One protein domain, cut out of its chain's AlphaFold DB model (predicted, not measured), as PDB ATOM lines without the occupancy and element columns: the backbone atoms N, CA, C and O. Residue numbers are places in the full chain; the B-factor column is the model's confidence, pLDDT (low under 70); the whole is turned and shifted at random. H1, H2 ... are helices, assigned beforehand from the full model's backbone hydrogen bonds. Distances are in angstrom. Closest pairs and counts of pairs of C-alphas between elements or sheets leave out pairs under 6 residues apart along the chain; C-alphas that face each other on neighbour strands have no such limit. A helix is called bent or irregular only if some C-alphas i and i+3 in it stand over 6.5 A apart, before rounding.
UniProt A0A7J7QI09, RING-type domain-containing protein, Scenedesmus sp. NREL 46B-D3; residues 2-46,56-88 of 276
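What this domain is: This is residues 2 to 46 and 56 to 88 of the 276 residues of the protein "RING-type domain-containing protein" of Scenedesmus sp. NREL 46B-D3 (UniProt A0A7J7QI09). Two long helices, H2 and H3, run roughly opposite ways with a gap between them, and the short helix H1 folds back on the beginning of H2, in the space between it and the last part of H3. The frame is loose: H3 touches neither of the others, and residues 38 to 46 and 56 to 62 stick out beside the cut. The printed part has 78 residues, with three named helices in the order H1, H2, H3 and no named strand: all helix. It is loose, with a radius of gyration of the C-alphas of 16.6 A, and elongated, spanning 52 by 27 by 19 A.

Where its parts are: H1 is residues 2 to 9, beginning at C-alpha 2 (39.038, -10.196, -25.655). H2 is residues 11 to 43, 45.9 A from first to last C-alpha. It is irregular, with C-alphas 12 and 15 7.8 A apart, and has a kink of 26 degrees near residue 18. H3 is residues 56 to 83, 40.3 A long, ending at C-alpha 83 (53.100, -7.040, -28.025).

How they stand to each other: H1 and H2 form a helical hairpin through a tight link. They touch, H2 with residues 13 to 21 alone; the closest C-alphas are those of Ala 7 and Ser 14, 4.0 A apart. They run opposite ways at a shallow tilt of 22 degrees. H3 is near H1, with 5 pairs of C-alphas within 10 A, and near H2, with 6. In H1 and H3 every O i to N i+4 pair is within hydrogen-bond range; in H2, 25 of 29 are.

The domain as a whole: The C-alphas farthest apart are those of Asp 12 and His 46, at 54.0 A. Residues 47 to 55 are not printed; C-alphas 46 and 56 are 16.4 A apart across this cut. Mean pLDDT of the printed part is 76.6; residues 2 to 9, 44 to 46 and 56 to 58 are under 70.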
ATOM      1  N   ALA A   2      39.394 -10.913 -24.417       58.97
ATOM      2  CA  ALA A   2      39.038 -10.196 -25.655       58.97
ATOM      3  C   ALA A   2      38.205  -8.913 -25.434       58.97
ATOM      4  O   ALA A   2      38.302  -7.972 -26.210       58.97
ATOM      5  N   HIS A   3      37.423  -8.841 -24.352       65.81
ATOM      6  CA  HIS A   3      36.641  -7.650 -24.009       65.81
ATOM      7  C   HIS A   3      37.497  -6.439 -23.606       65.81
ATOM      8  O   HIS A   3      37.106  -5.317 -23.894       65.81
ATOM      9  N   LEU A   4      38.667  -6.644 -22.984       63.66
ATOM     10  CA  LEU A   4      39.537  -5.544 -22.540       63.66
ATOM     11  C   LEU A   4      40.272  -4.911 -23.729       63.66
ATOM     12  O   LEU A   4      40.342  -3.693 -23.851       63.66
ATOM     13  N   THR A   5      40.771  -5.747 -24.641       65.75
ATOM     14  CA  THR A   5      41.378  -5.286 -25.894       65.75
ATOM     15  C   THR A   5      40.337  -4.667 -26.827       65.75
ATOM     16  O   THR A   5      40.623  -3.654 -27.456       65.75
ATOM     17  N   ALA A   6      39.112  -5.204 -26.866       64.19
ATOM     18  CA  ALA A   6      38.000  -4.601 -27.602       64.19
ATOM     19  C   ALA A   6      37.552  -3.253 -27.006       64.19
ATOM     20  O   ALA A   6      37.250  -2.337 -27.763       64.19
ATOM     21  N   ALA A   7      37.561  -3.097 -25.676       65.62
ATOM     22  CA  ALA A   7      37.238  -1.828 -25.016       65.62
ATOM     23  C   ALA A   7      38.236  -0.713 -25.366       65.62
ATOM     24  O   ALA A   7      37.847   0.444 -25.477       65.62
ATOM     25  N   LEU A   8      39.512  -1.063 -25.564       67.31
ATOM     26  CA  LEU A   8      40.545  -0.132 -26.029       67.31
ATOM     27  C   LEU A   8      40.387   0.232 -27.513       67.31
ATOM     28  O   LEU A   8      40.788   1.319 -27.915       67.31
ATOM     29  N   ALA A   9      39.828  -0.671 -28.321       67.25
ATOM     30  CA  ALA A   9      39.648  -0.472 -29.757       67.25
ATOM     31  C   ALA A   9      38.370   0.311 -30.115       67.25
ATOM     32  O   ALA A   9      38.356   1.001 -31.128       67.25
ATOM     33  N   ALA A  10      37.316   0.216 -29.297       70.88
ATOM     34  CA  ALA A  10      36.020   0.855 -29.534       70.88
ATOM     35  C   ALA A  10      35.616   1.733 -28.328       70.88
ATOM     36  O   ALA A  10      34.962   1.238 -27.400       70.88
ATOM     37  N   PRO A  11      35.991   3.028 -28.310       72.81
ATOM     38  CA  PRO A  11      35.777   3.904 -27.156       72.81
ATOM     39  C   PRO A  11      34.292   4.084 -26.807       72.81
ATOM     40  O   PRO A  11      33.958   4.149 -25.624       72.81
ATOM     41  N   ASP A  12      33.401   4.046 -27.802       74.62
ATOM     42  CA  ASP A  12      31.952   4.244 -27.633       74.62
ATOM     43  C   ASP A  12      31.270   3.131 -26.816       74.62
ATOM     44  O   ASP A  12      30.227   3.341 -26.200       74.62
ATOM     45  N   ILE A  13      31.871   1.937 -26.779       77.38
ATOM     46  CA  ILE A  13      31.318   0.732 -26.128       77.38
ATOM     47  C   ILE A  13      32.294   0.216 -25.053       77.38
ATOM     48  O   ILE A  13      32.137  -0.864 -24.480       77.38
ATOM     49  N   SER A  14      33.304   1.017 -24.720       77.50
ATOM     50  CA  SER A  14      34.358   0.665 -23.769       77.50
ATOM     51  C   SER A  14      33.820   0.387 -22.361       77.50
ATOM     52  O   SER A  14      34.218  -0.599 -21.743       77.50
ATOM     53  N   LEU A  15      32.864   1.186 -21.873       81.56
ATOM     54  CA  LEU A  15      32.271   1.043 -20.540       81.56
ATOM     55  C   LEU A  15      31.548  -0.305 -20.335       81.56
ATOM     56  O   LEU A  15      31.906  -1.014 -19.392       81.56
ATOM     57  N   PRO A  16      30.575  -0.723 -21.175       82.56
ATOM     58  CA  PRO A  16      29.930  -2.025 -21.000       82.56
ATOM     59  C   PRO A  16      30.912  -3.191 -21.179       82.56
ATOM     60  O   PRO A  16      30.837  -4.168 -20.432       82.56
ATOM     61  N   LEU A  17      31.880  -3.087 -22.098       80.50
ATOM     62  CA  LEU A  17      32.929  -4.100 -22.267       80.50
ATOM     63  C   LEU A  17      33.821  -4.223 -21.024       80.50
ATOM     64  O   LEU A  17      34.161  -5.337 -20.617       80.50
ATOM     65  N   LEU A  18      34.165  -3.099 -20.394       78.75
ATOM     66  CA  LEU A  18      34.947  -3.062 -19.162       78.75
ATOM     67  C   LEU A  18      34.164  -3.646 -17.981       78.75
ATOM     68  O   LEU A  18      34.725  -4.425 -17.216       78.75
ATOM     69  N   VAL A  19      32.868  -3.335 -17.860       84.50
ATOM     70  CA  VAL A  19      31.990  -3.911 -16.826       84.50
ATOM     71  C   VAL A  19      31.896  -5.428 -16.977       84.50
ATOM     72  O   VAL A  19      32.059  -6.151 -15.994       84.50
ATOM     73  N   VAL A  20      31.708  -5.932 -18.201       84.19
ATOM     74  CA  VAL A  20      31.698  -7.379 -18.470       84.19
ATOM     75  C   VAL A  20      33.051  -8.009 -18.138       84.19
ATOM     76  O   VAL A  20      33.093  -9.059 -17.499       84.19
ATOM     77  N   ALA A  21      34.161  -7.370 -18.517       80.81
ATOM     78  CA  ALA A  21      35.498  -7.863 -18.198       80.81
ATOM     79  C   ALA A  21      35.752  -7.905 -16.680       80.81
ATOM     80  O   ALA A  21      36.294  -8.892 -16.181       80.81
ATOM     81  N   ALA A  22      35.320  -6.878 -15.944       80.06
ATOM     82  CA  ALA A  22      35.425  -6.811 -14.489       80.06
ATOM     83  C   ALA A  22      34.548  -7.867 -13.801       80.06
ATOM     84  O   ALA A  22      35.011  -8.539 -12.881       80.06
ATOM     85  N   ALA A  23      33.318  -8.077 -14.278       83.75
ATOM     86  CA  ALA A  23      32.426  -9.116 -13.765       83.75
ATOM     87  C   ALA A  23      32.987 -10.524 -14.018       83.75
ATOM     88  O   ALA A  23      33.019 -11.347 -13.106       83.75
ATOM     89  N   GLN A  24      33.495 -10.793 -15.226       82.75
ATOM     90  CA  GLN A  24      34.173 -12.054 -15.548       82.75
ATOM     91  C   GLN A  24      35.410 -12.272 -14.672       82.75
ATOM     92  O   GLN A  24      35.624 -13.378 -14.183       82.75
ATOM     93  N   PHE A  25      36.208 -11.226 -14.448       81.19
ATOM     94  CA  PHE A  25      37.362 -11.292 -13.557       81.19
ATOM     95  C   PHE A  25      36.945 -11.595 -12.113       81.19
ATOM     96  O   PHE A  25      37.548 -12.458 -11.483       81.19
ATOM     97  N   ALA A  26      35.891 -10.950 -11.606       80.06
ATOM     98  CA  ALA A  26      35.372 -11.195 -10.262       80.06
ATOM     99  C   ALA A  26      34.822 -12.622 -10.100       80.06
ATOM    100  O   ALA A  26      35.101 -13.272  -9.093       80.06
ATOM    101  N   LEU A  27      34.093 -13.134 -11.098       83.38
ATOM    102  CA  LEU A  27      33.604 -14.516 -11.112       83.38
ATOM    103  C   LEU A  27      34.759 -15.517 -11.119       83.38
ATOM    104  O   LEU A  27      34.767 -16.442 -10.310       83.38
ATOM    105  N   PHE A  28      35.762 -15.298 -11.965       78.75
ATOM    106  CA  PHE A  28      36.928 -16.172 -12.036       78.75
ATOM    107  C   PHE A  28      37.747 -16.137 -10.731       78.75
ATOM    108  O   PHE A  28      38.092 -17.176 -10.167       78.75
ATOM    109  N   ALA A  29      38.031 -14.940 -10.209       75.69
ATOM    110  CA  ALA A  29      38.816 -14.757  -8.990       75.69
ATOM    111  C   ALA A  29      38.090 -15.258  -7.731       75.69
ATOM    112  O   ALA A  29      38.742 -15.727  -6.801       75.69
ATOM    113  N   GLY A  30      36.759 -15.154  -7.690       75.81
ATOM    114  CA  GLY A  30      35.941 -15.570  -6.553       75.81
ATOM    115  C   GLY A  30      35.465 -17.020  -6.644       75.81
ATOM    116  O   GLY A  30      35.791 -17.840  -5.786       75.81
ATOM    117  N   ALA A  31      34.673 -17.354  -7.661       77.75
ATOM    118  CA  ALA A  31      33.976 -18.636  -7.755       77.75
ATOM    119  C   ALA A  31      34.893 -19.774  -8.229       77.75
ATOM    120  O   ALA A  31      34.967 -20.814  -7.577       77.75
ATOM    121  N   ASP A  32      35.648 -19.578  -9.311       77.44
ATOM    122  CA  ASP A  32      36.463 -20.666  -9.873       77.44
ATOM    123  C   ASP A  32      37.635 -21.020  -8.950       77.44
ATOM    124  O   ASP A  32      37.942 -22.195  -8.733       77.44
ATOM    125  N   MET A  33      38.247 -20.013  -8.320       73.62
ATOM    126  CA  MET A  33      39.302 -20.226  -7.325       73.62
ATOM    127  C   MET A  33      38.785 -20.919  -6.061       73.62
ATOM    128  O   MET A  33      39.464 -21.791  -5.513       73.62
ATOM    129  N   THR A  34      37.571 -20.592  -5.602       77.19
ATOM    130  CA  THR A  34      36.970 -21.305  -4.465       77.19
ATOM    131  C   THR A  34      36.592 -22.735  -4.838       77.19
ATOM    132  O   THR A  34      36.812 -23.637  -4.032       77.19
ATOM    133  N   LEU A  35      36.113 -22.996  -6.054       81.81
ATOM    134  CA  LEU A  35      35.858 -24.352  -6.551       81.81
ATOM    135  C   LEU A  35      37.135 -25.196  -6.622       81.81
ATOM    136  O   LEU A  35      37.168 -26.299  -6.074       81.81
ATOM    137  N   LEU A  36      38.209 -24.658  -7.205       75.12
ATOM    138  CA  LEU A  36      39.528 -25.302  -7.230       75.12
ATOM    139  C   LEU A  36      40.020 -25.652  -5.820       75.12
ATOM    140  O   LEU A  36      40.568 -26.733  -5.608       75.12
ATOM    141  N   MET A  37      39.761 -24.782  -4.842       71.69
ATOM    142  CA  MET A  37      40.076 -25.041  -3.437       71.69
ATOM    143  C   MET A  37      39.287 -26.213  -2.850       71.69
ATOM    144  O   MET A  37      39.860 -27.029  -2.127       71.69
ATOM    145  N   HIS A  38      37.991 -26.314  -3.145       75.31
ATOM    146  CA  HIS A  38      37.178 -27.438  -2.676       75.31
ATOM    147  C   HIS A  38      37.642 -28.755  -3.306       75.31
ATOM    148  O   HIS A  38      37.791 -29.745  -2.591       75.31
ATOM    149  N   VAL A  39      37.959 -28.753  -4.605       80.00
ATOM    150  CA  VAL A  39      38.483 -29.931  -5.315       80.00
ATOM    151  C   VAL A  39      39.842 -30.358  -4.760       80.00
ATOM    152  O   VAL A  39      40.037 -31.532  -4.450       80.00
ATOM    153  N   TRP A  40      40.773 -29.417  -4.574       73.44
ATOM    154  CA  TRP A  40      42.094 -29.711  -4.012       73.44
ATOM    155  C   TRP A  40      41.997 -30.284  -2.589       73.44
ATOM    156  O   TRP A  40      42.682 -31.255  -2.266       73.44
ATOM    157  N   ARG A  41      41.109 -29.728  -1.750       71.81
ATOM    158  CA  ARG A  41      40.856 -30.239  -0.392       71.81
ATOM    159  C   ARG A  41      40.263 -31.645  -0.405       71.81
ATOM    160  O   ARG A  41      40.715 -32.478   0.371       71.81
ATOM    161  N   ALA A  42      39.292 -31.906  -1.280       75.38
ATOM    162  CA  ALA A  42      38.669 -33.221  -1.409       75.38
ATOM    163  C   ALA A  42      39.675 -34.283  -1.881       75.38
ATOM    164  O   ALA A  42      39.708 -35.387  -1.346       75.38
ATOM    165  N   HIS A  43      40.545 -33.934  -2.832       72.25
ATOM    166  CA  HIS A  43      41.564 -34.851  -3.345       72.25
ATOM    167  C   HIS A  43      42.638 -35.187  -2.299       72.25
ATOM    168  O   HIS A  43      43.039 -36.339  -2.161       72.25
ATOM    169  N   ASN A  44      43.056 -34.200  -1.501       67.12
ATOM    170  CA  ASN A  44      44.085 -34.380  -0.473       67.12
ATOM    171  C   ASN A  44      43.516 -34.732   0.911       67.12
ATOM    172  O   ASN A  44      44.235 -34.675   1.913       67.12
ATOM    173  N   GLN A  45      42.236 -35.115   0.985       63.97
ATOM    174  CA  GLN A  45      41.543 -35.415   2.239       63.97
ATOM    175  C   GLN A  45      42.194 -36.580   3.007       63.97
ATOM    176  O   GLN A  45      42.263 -36.544   4.234       63.97
ATOM    177  N   HIS A  46      42.761 -37.569   2.306       55.56
ATOM    178  CA  HIS A  46      43.455 -38.704   2.928       55.56
ATOM    179  C   HIS A  46      44.735 -38.316   3.684       55.56
ATOM    180  O   HIS A  46      45.099 -38.974   4.655       55.56
ATOM    181  N   THR A  56      47.031 -24.663   8.654       59.75
ATOM    182  CA  THR A  56      46.418 -23.404   8.173       59.75
ATOM    183  C   THR A  56      47.449 -22.432   7.596       59.75
ATOM    184  O   THR A  56      47.198 -21.819   6.559       59.75
ATOM    185  N   GLN A  57      48.638 -22.342   8.200       63.78
ATOM    186  CA  GLN A  57      49.719 -21.478   7.707       63.78
ATOM    187  C   GLN A  57      50.360 -22.016   6.417       63.78
ATOM    188  O   GLN A  57      50.574 -21.252   5.474       63.78
ATOM    189  N   ARG A  58      50.605 -23.333   6.319       67.38
ATOM    190  CA  ARG A  58      51.147 -23.955   5.094       67.38
ATOM    191  C   ARG A  58      50.160 -23.904   3.924       67.38
ATOM    192  O   ARG A  58      50.570 -23.654   2.794       67.38
ATOM    193  N   LEU A  59      48.862 -24.067   4.194       71.12
ATOM    194  CA  LEU A  59      47.803 -23.921   3.190       71.12
ATOM    195  C   LEU A  59      47.770 -22.498   2.611       71.12
ATOM    196  O   LEU A  59      47.682 -22.338   1.398       71.12
ATOM    197  N   GLY A  60      47.902 -21.473   3.461       75.69
ATOM    198  CA  GLY A  60      47.957 -20.075   3.026       75.69
ATOM    199  C   GLY A  60      49.143 -19.771   2.102       75.69
ATOM    200  O   GLY A  60      48.981 -19.050   1.122       75.69
ATOM    201  N   GLN A  61      50.313 -20.361   2.355       77.75
ATOM    202  CA  GLN A  61      51.505 -20.182   1.511       77.75
ATOM    203  C   GLN A  61      51.364 -20.857   0.142       77.75
ATOM    204  O   GLN A  61      51.670 -20.242  -0.879       77.75
ATOM    205  N   VAL A  62      50.867 -22.098   0.107       78.31
ATOM    206  CA  VAL A  62      50.590 -22.813  -1.153       78.31
ATOM    207  C   VAL A  62      49.535 -22.063  -1.968       78.31
ATOM    208  O   VAL A  62      49.687 -21.905  -3.179       78.31
ATOM    209  N   LEU A  63      48.512 -21.537  -1.293       74.62
ATOM    210  CA  LEU A  63      47.449 -20.744  -1.897       74.62
ATOM    211  C   LEU A  63      47.976 -19.431  -2.487       74.62
ATOM    212  O   LEU A  63      47.722 -19.140  -3.653       74.62
ATOM    213  N   LEU A  64      48.742 -18.659  -1.713       81.38
ATOM    214  CA  LEU A  64      49.343 -17.409  -2.173       81.38
ATOM    215  C   LEU A  64      50.261 -17.649  -3.375       81.38
ATOM    216  O   LEU A  64      50.204 -16.900  -4.346       81.38
ATOM    217  N   LEU A  65      51.069 -18.710  -3.345       83.81
ATOM    218  CA  LEU A  65      51.942 -19.075  -4.458       83.81
ATOM    219  C   LEU A  65      51.136 -19.428  -5.714       83.81
ATOM    220  O   LEU A  65      51.514 -19.017  -6.811       83.81
ATOM    221  N   LEU A  66      50.034 -20.169  -5.566       81.25
ATOM    222  CA  LEU A  66      49.139 -20.505  -6.671       81.25
ATOM    223  C   LEU A  66      48.493 -19.243  -7.258       81.25
ATOM    224  O   LEU A  66      48.519 -19.074  -8.475       81.25
ATOM    225  N   TYR A  67      48.019 -18.324  -6.411       79.50
ATOM    226  CA  TYR A  67      47.482 -17.031  -6.841       79.50
ATOM    227  C   TYR A  67      48.520 -16.186  -7.573       79.50
ATOM    228  O   TYR A  67      48.260 -15.718  -8.679       79.50
ATOM    229  N   VAL A  68      49.706 -16.006  -6.988       85.62
ATOM    230  CA  VAL A  68      50.772 -15.204  -7.598       85.62
ATOM    231  C   VAL A  68      51.177 -15.811  -8.936       85.62
ATOM    232  O   VAL A  68      51.223 -15.088  -9.922       85.62
ATOM    233  N   ARG A  69      51.394 -17.130  -9.020       85.69
ATOM    234  CA  ARG A  69      51.724 -17.802 -10.290       85.69
ATOM    235  C   ARG A  69      50.631 -17.619 -11.333       85.69
ATOM    236  O   ARG A  69      50.946 -17.282 -12.470       85.69
ATOM    237  N   PHE A  70      49.372 -17.814 -10.950       82.12
ATOM    238  CA  PHE A  70      48.241 -17.641 -11.850       82.12
ATOM    239  C   PHE A  70      48.183 -16.213 -12.410       82.12
ATOM    240  O   PHE A  70      48.171 -16.033 -13.627       82.12
ATOM    241  N   TYR A  71      48.210 -15.195 -11.545       82.31
ATOM    242  CA  TYR A  71      48.122 -13.800 -11.979       82.31
ATOM    243  C   TYR A  71      49.359 -13.340 -12.751       82.31
ATOM    244  O   TYR A  71      49.227 -12.547 -13.679       82.31
ATOM    245  N   LEU A  72      50.547 -13.857 -12.426       88.50
ATOM    246  CA  LEU A  72      51.778 -13.557 -13.157       88.50
ATOM    247  C   LEU A  72      51.723 -14.163 -14.568       88.50
ATOM    248  O   LEU A  72      52.005 -13.466 -15.540       88.50
ATOM    249  N   VAL A  73      51.270 -15.415 -14.708       87.12
ATOM    250  CA  VAL A  73      51.029 -16.043 -16.021       87.12
ATOM    251  C   VAL A  73      49.962 -15.283 -16.805       87.12
ATOM    252  O   VAL A  73      50.155 -15.028 -17.991       87.12
ATOM    253  N   LEU A  74      48.867 -14.876 -16.158       80.25
ATOM    254  CA  LEU A  74      47.813 -14.086 -16.794       80.25
ATOM    255  C   LEU A  74      48.354 -12.743 -17.309       80.25
ATOM    256  O   LEU A  74      48.116 -12.389 -18.464       80.25
ATOM    257  N   LEU A  75      49.116 -12.023 -16.483       83.88
ATOM    258  CA  LEU A  75      49.709 -10.737 -16.839       83.88
ATOM    259  C   LEU A  75      50.701 -10.893 -17.997       83.88
ATOM    260  O   LEU A  75      50.592 -10.174 -18.991       83.88
ATOM    261  N   LEU A  76      51.601 -11.877 -17.925       87.56
ATOM    262  CA  LEU A  76      52.530 -12.192 -19.012       87.56
ATOM    263  C   LEU A  76      51.786 -12.540 -20.304       87.56
ATOM    264  O   LEU A  76      52.120 -12.001 -21.355       87.56
ATOM    265  N   ALA A  77      50.749 -13.376 -20.237       83.56
ATOM    266  CA  ALA A  77      49.951 -13.739 -21.405       83.56
ATOM    267  C   ALA A  77      49.283 -12.509 -22.040       83.56
ATOM    268  O   ALA A  77      49.321 -12.360 -23.262       83.56
ATOM    269  N   THR A  78      48.730 -11.593 -21.236       79.12
ATOM    270  CA  THR A  78      48.151 -10.343 -21.759       79.12
ATOM    271  C   THR A  78      49.204  -9.433 -22.393       79.12
ATOM    272  O   THR A  78      48.996  -8.970 -23.514       79.12
ATOM    273  N   ALA A  79      50.360  -9.246 -21.749       82.56
ATOM    274  CA  ALA A  79      51.452  -8.431 -22.277       82.56
ATOM    275  C   ALA A  79      52.006  -8.998 -23.595       82.56
ATOM    276  O   ALA A  79      52.151  -8.261 -24.570       82.56
ATOM    277  N   VAL A  80      52.234 -10.314 -23.658       83.75
ATOM    278  CA  VAL A  80      52.676 -11.016 -24.873       83.75
ATOM    279  C   VAL A  80      51.629 -10.900 -25.978       83.75
ATOM    280  O   VAL A  80      51.977 -10.598 -27.119       83.75
ATOM    281  N   SER A  81      50.345 -11.087 -25.652       78.25
ATOM    282  CA  SER A  81      49.265 -10.969 -26.638       78.25
ATOM    283  C   SER A  81      49.180  -9.570 -27.240       78.25
ATOM    284  O   SER A  81      48.955  -9.447 -28.438       78.25
ATOM    285  N   TRP A  82      49.414  -8.528 -26.439       79.12
ATOM    286  CA  TRP A  82      49.422  -7.145 -26.901       79.12
ATOM    287  C   TRP A  82      50.658  -6.846 -27.757       79.12
ATOM    288  O   TRP A  82      50.522  -6.316 -28.857       79.12
ATOM    289  N   ALA A  83      51.845  -7.261 -27.305       83.38
ATOM    290  CA  ALA A  83      53.100  -7.040 -28.025       83.38
ATOM    291  C   ALA A  83      53.123  -7.721 -29.406       83.38
ATOM    292  O   ALA A  83      53.679  -7.182 -30.360       83.38
ATOM    293  N   LEU A  84      52.498  -8.897 -29.519       80.88
ATOM    294  CA  LEU A  84      52.459  -9.688 -30.750       80.88
ATOM    295  C   LEU A  84      51.179  -9.477 -31.577       80.88
ATOM    296  O   LEU A  84      51.061 -10.066 -32.654       80.88
ATOM    297  N   ALA A  85      50.230  -8.652 -31.115       76.19
ATOM    298  CA  ALA A  85      48.910  -8.502 -31.737       76.19
ATOM    299  C   ALA A  85      48.986  -8.094 -33.215       76.19
ATOM    300  O   ALA A  85      48.219  -8.601 -34.029       76.19
ATOM    301  N   SER A  86      49.917  -7.204 -33.565       73.56
ATOM    302  CA  SER A  86      50.076  -6.684 -34.927       73.56
ATOM    303  C   SER A  86      50.881  -7.608 -35.841       73.56
ATOM    304  O   SER A  86      50.568  -7.724 -37.022       73.56
ATOM    305  N   GLN A  87      51.906  -8.284 -35.312       79.12
ATOM    306  CA  GLN A  87      52.828  -9.105 -36.108       79.12
ATOM    307  C   GLN A  87      52.354 -10.555 -36.273       79.12
ATOM    308  O   GLN A  87      52.656 -11.194 -37.278       79.12
ATOM    309  N   ALA A  88      51.610 -11.084 -35.298       84.69
ATOM    310  CA  ALA A  88      51.253 -12.499 -35.214       84.69
ATOM    311  C   ALA A  88      49.754 -12.723 -34.944       84.69
ATOM    312  O   ALA A  88      49.376 -13.712 -34.311       84.69
TER     313      ALA A  88